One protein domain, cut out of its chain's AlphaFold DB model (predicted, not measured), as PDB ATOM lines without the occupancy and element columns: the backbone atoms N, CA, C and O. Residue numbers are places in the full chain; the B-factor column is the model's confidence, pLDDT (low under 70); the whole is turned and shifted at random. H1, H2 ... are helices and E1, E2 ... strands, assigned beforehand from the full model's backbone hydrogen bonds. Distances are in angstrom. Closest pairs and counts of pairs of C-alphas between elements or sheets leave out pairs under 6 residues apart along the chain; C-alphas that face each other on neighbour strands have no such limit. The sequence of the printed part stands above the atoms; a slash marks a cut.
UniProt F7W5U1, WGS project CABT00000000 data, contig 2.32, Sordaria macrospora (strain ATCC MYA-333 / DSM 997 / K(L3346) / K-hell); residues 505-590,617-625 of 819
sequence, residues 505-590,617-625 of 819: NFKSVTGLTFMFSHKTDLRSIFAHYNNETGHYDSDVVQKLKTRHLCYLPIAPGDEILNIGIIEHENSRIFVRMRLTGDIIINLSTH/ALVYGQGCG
ATOM      1  N   ASN A 505     -15.971  28.528 -23.123       84.56
ATOM      2  CA  ASN A 505     -15.963  29.068 -21.769       84.56
ATOM      3  C   ASN A 505     -15.993  27.924 -20.750       84.56
ATOM      4  O   ASN A 505     -17.057  27.405 -20.406       84.56
ATOM      5  N   PHE A 506     -14.823  27.557 -20.222       86.31
ATOM      6  CA  PHE A 506     -14.712  26.459 -19.258       86.31
ATOM      7  C   PHE A 506     -15.381  26.711 -17.898       86.31
ATOM      8  O   PHE A 506     -15.560  25.767 -17.138       86.31
ATOM      9  N   LYS A 507     -15.799  27.945 -17.589       85.06
ATOM     10  CA  LYS A 507     -16.502  28.239 -16.327       85.06
ATOM     11  C   LYS A 507     -17.989  27.897 -16.367       85.06
ATOM     12  O   LYS A 507     -18.591  27.681 -15.323       85.06
ATOM     13  N   SER A 508     -18.595  27.913 -17.552       85.81
ATOM     14  CA  SER A 508     -20.033  27.671 -17.730       85.81
ATOM     15  C   SER A 508     -20.340  26.334 -18.397       85.81
ATOM     16  O   SER A 508     -21.510  25.953 -18.484       85.81
ATOM     17  N   VAL A 509     -19.316  25.647 -18.901       89.12
ATOM     18  CA  VAL A 509     -19.458  24.356 -19.565       89.12
ATOM     19  C   VAL A 509     -19.849  23.270 -18.557       89.12
ATOM     20  O   VAL A 509     -19.364  23.207 -17.432       89.12
ATOM     21  N   THR A 510     -20.757  22.411 -18.987       89.50
ATOM     22  CA  THR A 510     -21.370  21.317 -18.217       89.50
ATOM     23  C   THR A 510     -21.006  19.953 -18.789       89.50
ATOM     24  O   THR A 510     -21.233  18.918 -18.172       89.50
ATOM     25  N   GLY A 511     -20.410  19.946 -19.978       89.88
ATOM     26  CA  GLY A 511     -19.829  18.775 -20.601       89.88
ATOM     27  C   GLY A 511     -19.156  19.129 -21.920       89.88
ATOM     28  O   GLY A 511     -19.420  20.181 -22.502       89.88
ATOM     29  N   LEU A 512     -18.304  18.236 -22.408       90.19
ATOM     30  CA  LEU A 512     -17.662  18.316 -23.716       90.19
ATOM     31  C   LEU A 512     -17.983  17.058 -24.519       90.19
ATOM     32  O   LEU A 512     -17.850  15.962 -23.995       90.19
ATOM     33  N   THR A 513     -18.350  17.180 -25.792       87.12
ATOM     34  CA  THR A 513     -18.376  16.044 -26.720       87.12
ATOM     35  C   THR A 513     -17.236  16.147 -27.715       87.12
ATOM     36  O   THR A 513     -17.124  17.125 -28.446       87.12
ATOM     37  N   PHE A 514     -16.426  15.103 -27.785       85.81
ATOM     38  CA  PHE A 514     -15.345  14.938 -28.743       85.81
ATOM     39  C   PHE A 514     -15.822  14.042 -29.879       85.81
ATOM     40  O   PHE A 514     -16.298  12.932 -29.632       85.81
ATOM     41  N   MET A 515     -15.702  14.508 -31.121       82.75
ATOM     42  CA  MET A 515     -16.098  13.730 -32.294       82.75
ATOM     43  C   MET A 515     -14.868  13.290 -33.066       82.75
ATOM     44  O   MET A 515     -14.050  14.114 -33.470       82.75
ATOM     45  N   PHE A 516     -14.761  11.990 -33.310       80.25
ATOM     46  CA  PHE A 516     -13.614  11.399 -33.980       80.25
ATOM     47  C   PHE A 516     -14.022  10.759 -35.305       80.25
ATOM     48  O   PHE A 516     -15.087  10.146 -35.443       80.25
ATOM     49  N   SER A 517     -13.146  10.895 -36.295       77.19
ATOM     50  CA  SER A 517     -13.294  10.216 -37.583       77.19
ATOM     51  C   SER A 517     -12.904   8.736 -37.505       77.19
ATOM     52  O   SER A 517     -12.387   8.260 -36.497       77.19
ATOM     53  N   HIS A 518     -13.117   8.002 -38.602       70.62
ATOM     54  CA  HIS A 518     -12.766   6.582 -38.739       70.62
ATOM     55  C   HIS A 518     -11.316   6.233 -38.385       70.62
ATOM     56  O   HIS A 518     -11.049   5.099 -38.005       70.62
ATOM     57  N   LYS A 519     -10.388   7.183 -38.533       69.12
ATOM     58  CA  LYS A 519      -8.965   6.996 -38.232       69.12
ATOM     59  C   LYS A 519      -8.590   7.486 -36.837       69.12
ATOM     60  O   LYS A 519      -7.427   7.740 -36.582       69.12
ATOM     61  N   THR A 520      -9.570   7.668 -35.948       69.38
ATOM     62  CA  THR A 520      -9.405   8.264 -34.610       69.38
ATOM     63  C   THR A 520      -8.867   9.694 -34.595       69.38
ATOM     64  O   THR A 520      -8.578  10.212 -33.521       69.38
ATOM     65  N   ASP A 521      -8.808  10.374 -35.747       75.56
ATOM     66  CA  ASP A 521      -8.519  11.807 -35.773       75.56
ATOM     67  C   ASP A 521      -9.670  12.554 -35.099       75.56
ATOM     68  O   ASP A 521     -10.828  12.414 -35.527       75.56
ATOM     69  N   LEU A 522      -9.355  13.359 -34.086       78.62
ATOM     70  CA  LEU A 522     -10.289  14.313 -33.500       78.62
ATOM     71  C   LEU A 522     -10.707  15.335 -34.568       78.62
ATOM     72  O   LEU A 522      -9.875  16.030 -35.143       78.62
ATOM     73  N   ARG A 523     -12.008  15.414 -34.854       78.06
ATOM     74  CA  ARG A 523     -12.577  16.315 -35.869       78.06
ATOM     75  C   ARG A 523     -13.189  17.564 -35.269       78.06
ATOM     76  O   ARG A 523     -13.121  18.619 -35.888       78.06
ATOM     77  N   SER A 524     -13.799  17.444 -34.096       78.88
ATOM     78  CA  SER A 524     -14.474  18.563 -33.447       78.88
ATOM     79  C   SER A 524     -14.656  18.330 -31.952       78.88
ATOM     80  O   SER A 524     -14.680  17.194 -31.471       78.88
ATOM     81  N   ILE A 525     -14.781  19.440 -31.226       84.19
ATOM     82  CA  ILE A 525     -15.097  19.490 -29.801       84.19
ATOM     83  C   ILE A 525     -16.329  20.375 -29.649       84.19
ATOM     84  O   ILE A 525     -16.333  21.511 -30.115       84.19
ATOM     85  N   PHE A 526     -17.356  19.863 -28.984       83.38
ATOM     86  CA  PHE A 526     -18.594  20.579 -28.700       83.38
ATOM     87  C   PHE A 526     -18.733  20.803 -27.202       83.38
ATOM     88  O   PHE A 526     -18.653  19.849 -26.435       83.38
ATOM     89  N   ALA A 527     -18.966  22.044 -26.780       86.44
ATOM     90  CA  ALA A 527     -19.277  22.351 -25.389       86.44
ATOM     91  C   ALA A 527     -20.786  22.379 -25.138       86.44
ATOM     92  O   ALA A 527     -21.556  22.893 -25.946       86.44
ATOM     93  N   HIS A 528     -21.181  21.848 -23.985       84.38
ATOM     94  CA  HIS A 528     -22.554  21.834 -23.487       84.38
ATOM     95  C   HIS A 528     -22.694  22.835 -22.348       84.38
ATOM     96  O   HIS A 528     -21.834  22.880 -21.470       84.38
ATOM     97  N   TYR A 529     -23.786  23.591 -22.294       86.25
ATOM     98  CA  TYR A 529     -24.028  24.619 -21.275       86.25
ATOM     99  C   TYR A 529     -25.395  24.396 -20.605       86.25
ATOM    100  O   TYR A 529     -26.291  23.826 -21.208       86.25
ATOM    101  N   ASN A 530     -25.588  24.846 -19.358       78.12
ATOM    102  CA  ASN A 530     -26.804  24.537 -18.572       78.12
ATOM    103  C   ASN A 530     -28.121  25.063 -19.181       78.12
ATOM    104  O   ASN A 530     -29.184  24.510 -18.906       78.12
ATOM    105  N   ASN A 531     -28.062  26.142 -19.964       67.94
ATOM    106  CA  ASN A 531     -29.247  26.869 -20.441       67.94
ATOM    107  C   ASN A 531     -29.508  26.693 -21.934       67.94
ATOM    108  O   ASN A 531     -30.518  27.162 -22.452       67.94
ATOM    109  N   GLU A 532     -28.597  26.023 -22.620       60.03
ATOM    110  CA  GLU A 532     -28.722  25.713 -24.024       60.03
ATOM    111  C   GLU A 532     -28.627  24.203 -24.072       60.03
ATOM    112  O   GLU A 532     -27.605  23.631 -23.691       60.03
ATOM    113  N   THR A 533     -29.681  23.524 -24.530       49.94
ATOM    114  CA  THR A 533     -29.451  22.237 -25.175       49.94
ATOM    115  C   THR A 533     -28.466  22.568 -26.275       49.94
ATOM    116  O   THR A 533     -28.873  23.122 -27.292       49.94
ATOM    117  N   GLY A 534     -27.169  22.367 -26.016       51.47
ATOM    118  CA  GLY A 534     -26.124  22.474 -27.014       51.47
ATOM    119  C   GLY A 534     -26.562  21.473 -28.048       51.47
ATOM    120  O   GLY A 534     -26.426  20.273 -27.818       51.47
ATOM    121  N   HIS A 535     -27.311  21.955 -29.044       48.22
ATOM    122  CA  HIS A 535     -28.114  21.088 -29.873       48.22
ATOM    123  C   HIS A 535     -27.086  20.318 -30.653       48.22
ATOM    124  O   HIS A 535     -26.459  20.837 -31.577       48.22
ATOM    125  N   TYR A 536     -26.881  19.097 -30.182       54.28
ATOM    126  CA  TYR A 536     -26.160  18.079 -30.873       54.28
ATOM    127  C   TYR A 536     -26.945  17.912 -32.152       54.28
ATOM    128  O   TYR A 536     -28.012  17.297 -32.161       54.28
ATOM    129  N   ASP A 537     -26.511  18.610 -33.193       54.28
ATOM    130  CA  ASP A 537     -27.164  18.468 -34.463       54.28
ATOM    131  C   ASP A 537     -26.811  17.068 -34.923       54.28
ATOM    132  O   ASP A 537     -25.678  16.801 -35.340       54.28
ATOM    133  N   SER A 538     -27.777  16.164 -34.776       54.06
ATOM    134  CA  SER A 538     -27.687  14.793 -35.256       54.06
ATOM    135  C   SER A 538     -27.173  14.759 -36.690       54.06
ATOM    136  O   SER A 538     -26.456  13.832 -37.058       54.06
ATOM    137  N   ASP A 539     -27.446  15.806 -37.470       53.16
ATOM    138  CA  ASP A 539     -27.024  15.916 -38.853       53.16
ATOM    139  C   ASP A 539     -25.510  16.121 -38.988       53.16
ATOM    140  O   ASP A 539     -24.909  15.565 -39.903       53.16
ATOM    141  N   VAL A 540     -24.852  16.867 -38.091       56.72
ATOM    142  CA  VAL A 540     -23.383  17.055 -38.118       56.72
ATOM    143  C   VAL A 540     -22.679  15.737 -37.808       56.72
ATOM    144  O   VAL A 540     -21.725  15.349 -38.483       56.72
ATOM    145  N   VAL A 541     -23.202  15.005 -36.833       56.78
ATOM    146  CA  VAL A 541     -22.717  13.680 -36.427       56.78
ATOM    147  C   VAL A 541     -22.881  12.660 -37.543       56.78
ATOM    148  O   VAL A 541     -21.987  11.856 -37.803       56.78
ATOM    149  N   GLN A 542     -24.013  12.701 -38.236       58.25
ATOM    150  CA  GLN A 542     -24.268  11.803 -39.353       58.25
ATOM    151  C   GLN A 542     -23.419  12.170 -40.578       58.25
ATOM    152  O   GLN A 542     -22.871  11.281 -41.231       58.25
ATOM    153  N   LYS A 543     -23.237  13.467 -40.868       59.34
ATOM    154  CA  LYS A 543     -22.468  13.956 -42.028       59.34
ATOM    155  C   LYS A 543     -20.969  13.728 -41.902       59.34
ATOM    156  O   LYS A 543     -20.328  13.381 -42.891       59.34
ATOM    157  N   LEU A 544     -20.394  13.885 -40.710       57.34
ATOM    158  CA  LEU A 544     -18.943  13.780 -40.523       57.34
ATOM    159  C   LEU A 544     -18.405  12.341 -40.627       57.34
ATOM    160  O   LEU A 544     -17.214  12.122 -40.395       57.34
ATOM    161  N   LYS A 545     -19.254  11.353 -40.965       62.75
ATOM    162  CA  LYS A 545     -18.942   9.916 -40.867       62.75
ATOM    163  C   LYS A 545     -18.267   9.598 -39.521       62.75
ATOM    164  O   LYS A 545     -17.378   8.751 -39.427       62.75
ATOM    165  N   THR A 546     -18.623  10.345 -38.476       57.53
ATOM    166  CA  THR A 546     -18.014  10.194 -37.161       57.53
ATOM    167  C   THR A 546     -18.526   8.899 -36.576       57.53
ATOM    168  O   THR A 546     -19.721   8.751 -36.337       57.53
ATOM    169  N   ARG A 547     -17.619   7.941 -36.395       66.19
ATOM    170  CA  ARG A 547     -17.954   6.647 -35.793       66.19
ATOM    171  C   ARG A 547     -17.955   6.704 -34.277       66.19
ATOM    172  O   ARG A 547     -18.624   5.894 -33.644       66.19
ATOM    173  N   HIS A 548     -17.208   7.647 -33.709       77.50
ATOM    174  CA  HIS A 548     -16.983   7.702 -32.276       77.50
ATOM    175  C   HIS A 548     -17.249   9.106 -31.761       77.50
ATOM    176  O   HIS A 548     -16.641  10.083 -32.202       77.50
ATOM    177  N   LEU A 549     -18.177   9.177 -30.816       81.75
ATOM    178  CA  LEU A 549     -18.473  10.361 -30.034       81.75
ATOM    179  C   LEU A 549     -18.125  10.030 -28.599       81.75
ATOM    180  O   LEU A 549     -18.639   9.043 -28.084       81.75
ATOM    181  N   CYS A 550     -17.280  10.826 -27.958       83.69
ATOM    182  CA  CYS A 550     -16.999  10.687 -26.536       83.69
ATOM    183  C   CYS A 550     -17.565  11.896 -25.807       83.69
ATOM    184  O   CYS A 550     -17.158  13.020 -26.087       83.69
ATOM    185  N   TYR A 551     -18.512  11.667 -24.902       87.81
ATOM    186  CA  TYR A 551     -19.070  12.721 -24.068       87.81
ATOM    187  C   TYR A 551     -18.410  12.685 -22.691       87.81
ATOM    188  O   TYR A 551     -18.451  11.675 -21.992       87.81
ATOM    189  N   LEU A 552     -17.818  13.810 -22.316       89.38
ATOM    190  CA  LEU A 552     -17.228  14.082 -21.022       89.38
ATOM    191  C   LEU A 552     -18.161  15.011 -20.236       89.38
ATOM    192  O   LEU A 552     -18.124  16.223 -20.462       89.38
ATOM    193  N   PRO A 553     -19.005  14.492 -19.331       88.81
ATOM    194  CA  PRO A 553     -19.775  15.339 -18.431       88.81
ATOM    195  C   PRO A 553     -18.854  16.045 -17.430       88.81
ATOM    196  O   PRO A 553     -17.852  15.486 -16.985       88.81
ATOM    197  N   ILE A 554     -19.224  17.260 -17.038       89.62
ATOM    198  CA  ILE A 554     -18.527  18.050 -16.021       89.62
ATOM    199  C   ILE A 554     -19.462  18.160 -14.826       89.62
ATOM    200  O   ILE A 554     -20.569  18.692 -14.927       89.62
ATOM    201  N   ALA A 555     -19.032  17.600 -13.699       88.50
ATOM    202  CA  ALA A 555     -19.846  17.573 -12.495       88.50
ATOM    203  C   ALA A 555     -20.102  18.997 -11.962       88.50
ATOM    204  O   ALA A 555     -19.220  19.854 -12.058       88.50
ATOM    205  N   PRO A 556     -21.278  19.271 -11.366       87.94
ATOM    206  CA  PRO A 556     -21.559  20.564 -10.753       87.94
ATOM    207  C   PRO A 556     -20.472  20.987  -9.757       87.94
ATOM    208  O   PRO A 556     -20.108  20.231  -8.860       87.94
ATOM    209  N   GLY A 557     -19.953  22.205  -9.907       89.31
ATOM    210  CA  GLY A 557     -18.881  22.728  -9.058       89.31
ATOM    211  C   GLY A 557     -17.483  22.201  -9.394       89.31
ATOM    212  O   GLY A 557     -16.520  22.674  -8.797       89.31
ATOM    213  N   ASP A 558     -17.337  21.274 -10.339       90.69
ATOM    214  CA  ASP A 558     -16.042  20.961 -10.940       90.69
ATOM    215  C   ASP A 558     -15.702  21.974 -12.047       90.69
ATOM    216  O   ASP A 558     -16.578  22.668 -12.564       90.69
ATOM    217  N   GLU A 559     -14.427  22.075 -12.408       90.69
ATOM    218  CA  GLU A 559     -13.966  22.930 -13.502       90.69
ATOM    219  C   GLU A 559     -12.830  22.266 -14.278       90.69
ATOM    220  O   GLU A 559     -12.020  21.523 -13.721       90.69
ATOM    221  N   ILE A 560     -12.762  22.554 -15.578       91.12
ATOM    222  CA  ILE A 560     -11.637  22.140 -16.415       91.12
ATOM    223  C   ILE A 560     -10.482  23.112 -16.183       91.12
ATOM    224  O   ILE A 560     -10.568  24.288 -16.535       91.12
ATOM    225  N   LEU A 561      -9.378  22.598 -15.650       88.19
ATOM    226  CA  LEU A 561      -8.140  23.349 -15.462       88.19
ATOM    227  C   LEU A 561      -7.288  23.336 -16.733       88.19
ATOM    228  O   LEU A 561      -6.732  24.359 -17.138       88.19
ATOM    229  N   ASN A 562      -7.189  22.174 -17.387       84.81
ATOM    230  CA  ASN A 562      -6.366  21.993 -18.579       84.81
ATOM    231  C   ASN A 562      -6.998  20.992 -19.547       84.81
ATOM    232  O   ASN A 562      -7.553  19.981 -19.128       84.81
ATOM    233  N   ILE A 563      -6.815  21.234 -20.846       87.06
ATOM    234  CA  ILE A 563      -7.036  20.242 -21.901       87.06
ATOM    235  C   ILE A 563      -5.753  20.129 -22.717       87.06
ATOM    236  O   ILE A 563      -5.148  21.139 -23.076       87.06
ATOM    237  N   GLY A 564      -5.339  18.901 -22.999       83.00
ATOM    238  CA  GLY A 564      -4.263  18.574 -23.919       83.00
ATOM    239  C   GLY A 564      -4.750  17.575 -24.958       83.00
ATOM    240  O   GLY A 564      -5.519  16.671 -24.643       83.00
ATOM    241  N   ILE A 565      -4.293  17.728 -26.196       79.12
ATOM    242  CA  ILE A 565      -4.518  16.758 -27.267       79.12
ATOM    243  C   ILE A 565      -3.145  16.267 -27.704       79.12
ATOM    244  O   ILE A 565      -2.257  17.065 -27.999       79.12
ATOM    245  N   ILE A 566      -2.965  14.953 -27.706       72.69
ATOM    246  CA  ILE A 566      -1.761  14.289 -28.192       72.69
ATOM    247  C   ILE A 566      -2.134  13.650 -29.527       72.69
ATOM    248  O   ILE A 566      -2.838  12.639 -29.568       72.69
ATOM    249  N   GLU A 567      -1.691  14.265 -30.619       62.66
ATOM    250  CA  GLU A 567      -1.859  13.738 -31.974       62.66
ATOM    251  C   GLU A 567      -0.714  12.761 -32.279       62.66
ATOM    252  O   GLU A 567       0.391  13.174 -32.620       62.66
ATOM    253  N   HIS A 568      -0.944  11.455 -32.116       57.88
ATOM    254  CA  HIS A 568       0.036  10.431 -32.497       57.88
ATOM    255  C   HIS A 568      -0.655   9.139 -32.930       57.88
ATOM    256  O   HIS A 568      -0.967   8.329 -32.064       57.88
ATOM    257  N   GLU A 569      -0.868   8.922 -34.234       58.97
ATOM    258  CA  GLU A 569      -1.578   7.774 -34.864       58.97
ATOM    259  C   GLU A 569      -3.007   7.483 -34.345       58.97
ATOM    260  O   GLU A 569      -3.834   6.983 -35.096       58.97
ATOM    261  N   ASN A 570      -3.319   7.858 -33.103       65.50
ATOM    262  CA  ASN A 570      -4.608   7.940 -32.457       65.50
ATOM    263  C   ASN A 570      -4.634   9.210 -31.595       65.50
ATOM    264  O   ASN A 570      -3.743   9.420 -30.764       65.50
ATOM    265  N   SER A 571      -5.640  10.070 -31.776       69.38
ATOM    266  CA  SER A 571      -5.794  11.258 -30.935       69.38
ATOM    267  C   SER A 571      -6.108  10.832 -29.498       69.38
ATOM    268  O   SER A 571      -7.137  10.206 -29.237       69.38
ATOM    269  N   ARG A 572      -5.237  11.196 -28.551       78.00
ATOM    270  CA  ARG A 572      -5.508  11.058 -27.112       78.00
ATOM    271  C   ARG A 572      -5.835  12.419 -26.540       78.00
ATOM    272  O   ARG A 572      -5.108  13.380 -26.784       78.00
ATOM    273  N   ILE A 573      -6.903  12.493 -25.765       84.50
ATOM    274  CA  ILE A 573      -7.323  13.732 -25.121       84.50
ATOM    275  C   ILE A 573      -7.106  13.575 -23.630       84.50
ATOM    276  O   ILE A 573      -7.514  12.588 -23.027       84.50
ATOM    277  N   PHE A 574      -6.438  14.555 -23.054       85.25
ATOM    278  CA  PHE A 574      -6.190  14.667 -21.634       85.25
ATOM    279  C   PHE A 574      -6.970  15.865 -21.112       85.25
ATOM    280  O   PHE A 574      -6.813  16.972 -21.625       85.25
ATOM    281  N   VAL A 575      -7.803  15.659 -20.100       88.62
ATOM    282  CA  VAL A 575      -8.579  16.715 -19.456       88.62
ATOM    283  C   VAL A 575      -8.297  16.670 -17.965       88.62
ATOM    284  O   VAL A 575      -8.573  15.672 -17.315       88.62
ATOM    285  N   ARG A 576      -7.748  17.751 -17.414       88.62
ATOM    286  CA  ARG A 576      -7.551  17.905 -15.973       88.62
ATOM    287  C   ARG A 576      -8.735  18.639 -15.377       88.62
ATOM    288  O   ARG A 576      -8.927  19.823 -15.661       88.62
ATOM    289  N   MET A 577      -9.477  17.944 -14.532       89.44
ATOM    290  CA  MET A 577     -10.555  18.490 -13.720       89.44
ATOM    291  C   MET A 577     -10.022  18.907 -12.350       89.44
ATOM    292  O   MET A 577      -9.085  18.294 -11.836       89.44
ATOM    293  N   ARG A 578     -10.625  19.926 -11.738       88.94
ATOM    294  CA  ARG A 578     -10.237  20.392 -10.401       88.94
ATOM    295  C   ARG A 578     -10.575  19.381  -9.311       88.94
ATOM    296  O   ARG A 578      -9.749  19.145  -8.439       88.94
ATOM    297  N   LEU A 579     -11.786  18.827  -9.339       87.25
ATOM    298  CA  LEU A 579     -12.304  17.945  -8.291       87.25
ATOM    299  C   LEU A 579     -12.249  16.475  -8.689       87.25
ATOM    300  O   LEU A 579     -11.973  15.642  -7.847       87.25
ATOM    301  N   THR A 580     -12.494  16.139  -9.955       85.38
ATOM    302  CA  THR A 580     -12.448  14.736 -10.422       85.38
ATOM    303  C   THR A 580     -11.026  14.300 -10.826       85.38
ATOM    304  O   THR A 580     -10.740  13.113 -11.000       85.38
ATOM    305  N   GLY A 581     -10.106  15.260 -10.964       87.56
ATOM    306  CA  GLY A 581      -8.728  15.037 -11.383       87.56
ATOM    307  C   GLY A 581      -8.549  14.790 -12.884       87.56
ATOM    308  O   GLY A 581      -9.329  15.252 -13.714       87.56
ATOM    309  N   ASP A 582      -7.480  14.090 -13.252       85.50
ATOM    310  CA  ASP A 582      -7.129  13.811 -14.646       85.50
ATOM    311  C   ASP A 582      -8.034  12.753 -15.289       85.50
ATOM    312  O   ASP A 582      -8.255  11.675 -14.740       85.50
ATOM    313  N   ILE A 583      -8.498  13.048 -16.499       84.38
ATOM    314  CA  ILE A 583      -9.329  12.193 -17.341       84.38
ATOM    315  C   ILE A 583      -8.626  12.019 -18.681       84.38
ATOM    316  O   ILE A 583      -8.223  12.988 -19.326       84.38
ATOM    317  N   ILE A 584      -8.495  10.769 -19.118       82.31
ATOM    318  CA  ILE A 584      -7.896  10.432 -20.407       82.31
ATOM    319  C   ILE A 584      -8.957   9.798 -21.287       82.31
ATOM    320  O   ILE A 584      -9.552   8.782 -20.935       82.31
ATOM    321  N   ILE A 585      -9.135  10.364 -22.470       83.31
ATOM    322  CA  ILE A 585      -9.974   9.812 -23.522       83.31
ATOM    323  C   ILE A 585      -9.032   9.264 -24.587       83.31
ATOM    324  O   ILE A 585      -8.296  10.011 -25.236       83.31
ATOM    325  N   ASN A 586      -9.040   7.945 -24.744       75.31
ATOM    326  CA  ASN A 586      -8.244   7.247 -25.740       75.31
ATOM    327  C   ASN A 586      -9.165   6.364 -26.579       75.31
ATOM    328  O   ASN A 586      -9.820   5.470 -26.046       75.31
ATOM    329  N   LEU A 587      -9.200   6.601 -27.888       67.38
ATOM    330  CA  LEU A 587      -9.801   5.666 -28.826       67.38
ATOM    331  C   LEU A 587      -8.702   4.722 -29.305       67.38
ATOM    332  O   LEU A 587      -7.974   5.045 -30.240       67.38
ATOM    333  N   SER A 588      -8.552   3.563 -28.661       60.62
ATOM    334  CA  SER A 588      -7.703   2.525 -29.240       60.62
ATOM    335  C   SER A 588      -8.459   1.868 -30.393       60.62
ATOM    336  O   SER A 588      -9.474   1.194 -30.208       60.62
ATOM    337  N   THR A 589      -7.980   2.062 -31.621       53.03
ATOM    338  CA  THR A 589      -8.362   1.173 -32.718       53.03
ATOM    339  C   THR A 589      -7.596  -0.124 -32.523       53.03
ATOM    340  O   THR A 589      -6.434  -0.261 -32.884       53.03
ATOM    341  N   HIS A 590      -8.237  -1.094 -31.879       51.12
ATOM    342  CA  HIS A 590      -7.627  -2.383 -31.558       51.12
ATOM    343  C   HIS A 590      -7.313  -3.255 -32.798       51.12
ATOM    344  O   HIS A 590      -6.879  -4.395 -32.644       51.12
ATOM    345  N   ALA A 617     -21.596   5.076 -12.976       29.72
ATOM    346  CA  ALA A 617     -20.255   5.602 -13.246       29.72
ATOM    347  C   ALA A 617     -19.969   5.494 -14.756       29.72
ATOM    348  O   ALA A 617     -20.260   4.463 -15.359       29.72
ATOM    349  N   LEU A 618     -19.501   6.580 -15.378       33.09
ATOM    350  CA  LEU A 618     -19.494   6.781 -16.833       33.09
ATOM    351  C   LEU A 618     -18.046   6.885 -17.360       33.09
ATOM    352  O   LEU A 618     -17.372   7.870 -17.087       33.09
ATOM    353  N   VAL A 619     -17.601   5.917 -18.166       31.70
ATOM    354  CA  VAL A 619     -16.598   6.121 -19.230       31.70
ATOM    355  C   VAL A 619     -17.333   5.771 -20.520       31.70
ATOM    356  O   VAL A 619     -17.582   4.596 -20.760       31.70
ATOM    357  N   TYR A 620     -17.796   6.759 -21.295       41.94
ATOM    358  CA  TYR A 620     -18.622   6.476 -22.477       41.94
ATOM    359  C   TYR A 620     -18.176   7.209 -23.737       41.94
ATOM    360  O   TYR A 620     -17.906   8.413 -23.748       41.94
ATOM    361  N   GLY A 621     -18.241   6.456 -24.838       26.02
ATOM    362  CA  GLY A 621     -18.735   6.974 -26.101       26.02
ATOM    363  C   GLY A 621     -20.143   6.442 -26.386       26.02
ATOM    364  O   GLY A 621     -20.404   5.258 -26.191       26.02
ATOM    365  N   GLN A 622     -21.055   7.318 -26.811       32.28
ATOM    366  CA  GLN A 622     -22.447   7.000 -27.159       32.28
ATOM    367  C   GLN A 622     -22.650   7.197 -28.668       32.28
ATOM    368  O   GLN A 622     -22.348   8.261 -29.201       32.28
ATOM    369  N   GLY A 623     -23.200   6.193 -29.357       27.50
ATOM    370  CA  GLY A 623     -23.778   6.350 -30.696       27.50
ATOM    371  C   GLY A 623     -25.216   6.869 -30.605       27.50
ATOM    372  O   GLY A 623     -25.992   6.431 -29.756       27.50
ATOM    373  N   CYS A 624     -25.585   7.830 -31.449       29.69
ATOM    374  CA  CYS A 624     -26.906   8.456 -31.435       29.69
ATOM    375  C   CYS A 624     -27.982   7.583 -32.125       29.69
ATOM    376  O   CYS A 624     -27.916   7.391 -33.334       29.69
ATOM    377  N   GLY A 625     -29.025   7.182 -31.382       27.36
ATOM    378  CA  GLY A 625     -30.422   7.212 -31.854       27.36
ATOM    379  C   GLY A 625     -31.150   5.906 -32.233       27.36
ATOM    380  O   GLY A 625     -30.948   5.364 -33.317       27.36
TER     381      GLY A 625
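This is residues 505 to 590 and 617 to 625 of the 819 residues of an uncharacterized protein of Sordaria macrospora (strain ATCC MYA-333 / DSM 997 / K(L3346) / K-hell) (UniProt F7W5U1). Two small three-stranded sheets lie face to face as a sandwich, E2 E1 E3 against E4 E5 E6, with their strands nearly aligned. The short helix H1 only grazes the first sheet, and is apart from the second. The printed part has 95 residues, with strands E1 and E2, helix H1, then strands E3 to E6; both sheets are antiparallel, in the orders E2 - E1 - E3 and E4 - E5 - E6. The class is mostly strand; the whole is compact, with a radius of gyration of the C-alphas of 13.2 A and spans of 34 by 29 by 24 A.

E1 is residues 509 to 516, 20.2 A long, from C-alpha 509 at (-19.458, 24.356, -19.565). E2 is residues 522 to 529, 21.1 A. H1 is residues 538 to 543, and E3 residues 548 to 553. E4, residues 560 to 568, spans 23.1 A, and E5, residues 570 to 577, 22.3 A. E6, residues 582 to 586, ends with C-alpha 586 at (-8.244, 7.247, -25.740).

E1 and E2 form a hairpin, with N 526 and O 513 2.8 A apart. E1 and E3 are antiparallel at 166 degrees, with N 552 and O 512 2.7 A apart. E2, H1 and E3 form a split strand-helix-strand unit, two strands running the same way with E1 between them, with a right-handed crossover. In H1 every O i to N i+4 pair is within hydrogen-bond range. E4, E5 and E6 form a meander, each strand the antiparallel neighbour of the one before; N 574 and O 564 are 2.8 A apart, as are N 575 and O 583. The facing parts of the two sheets are 11.1 A centre to centre, and their strands stand at 9 degrees. The closest C-alphas of E2 and E5, Leu 522 and Ser 571, are 6.0 A apart.

The C-alphas of Asn 531 and His 590, the two farthest apart, are 38.0 A apart. Residues 591 to 616 are cut out, with 23.6 A between C-alphas 590 and 617. The links between named elements are tight or short. Mean pLDDT of the printed part is 72.0, and 37 residues are under 70, among them 531 to 547 and 617 to 625.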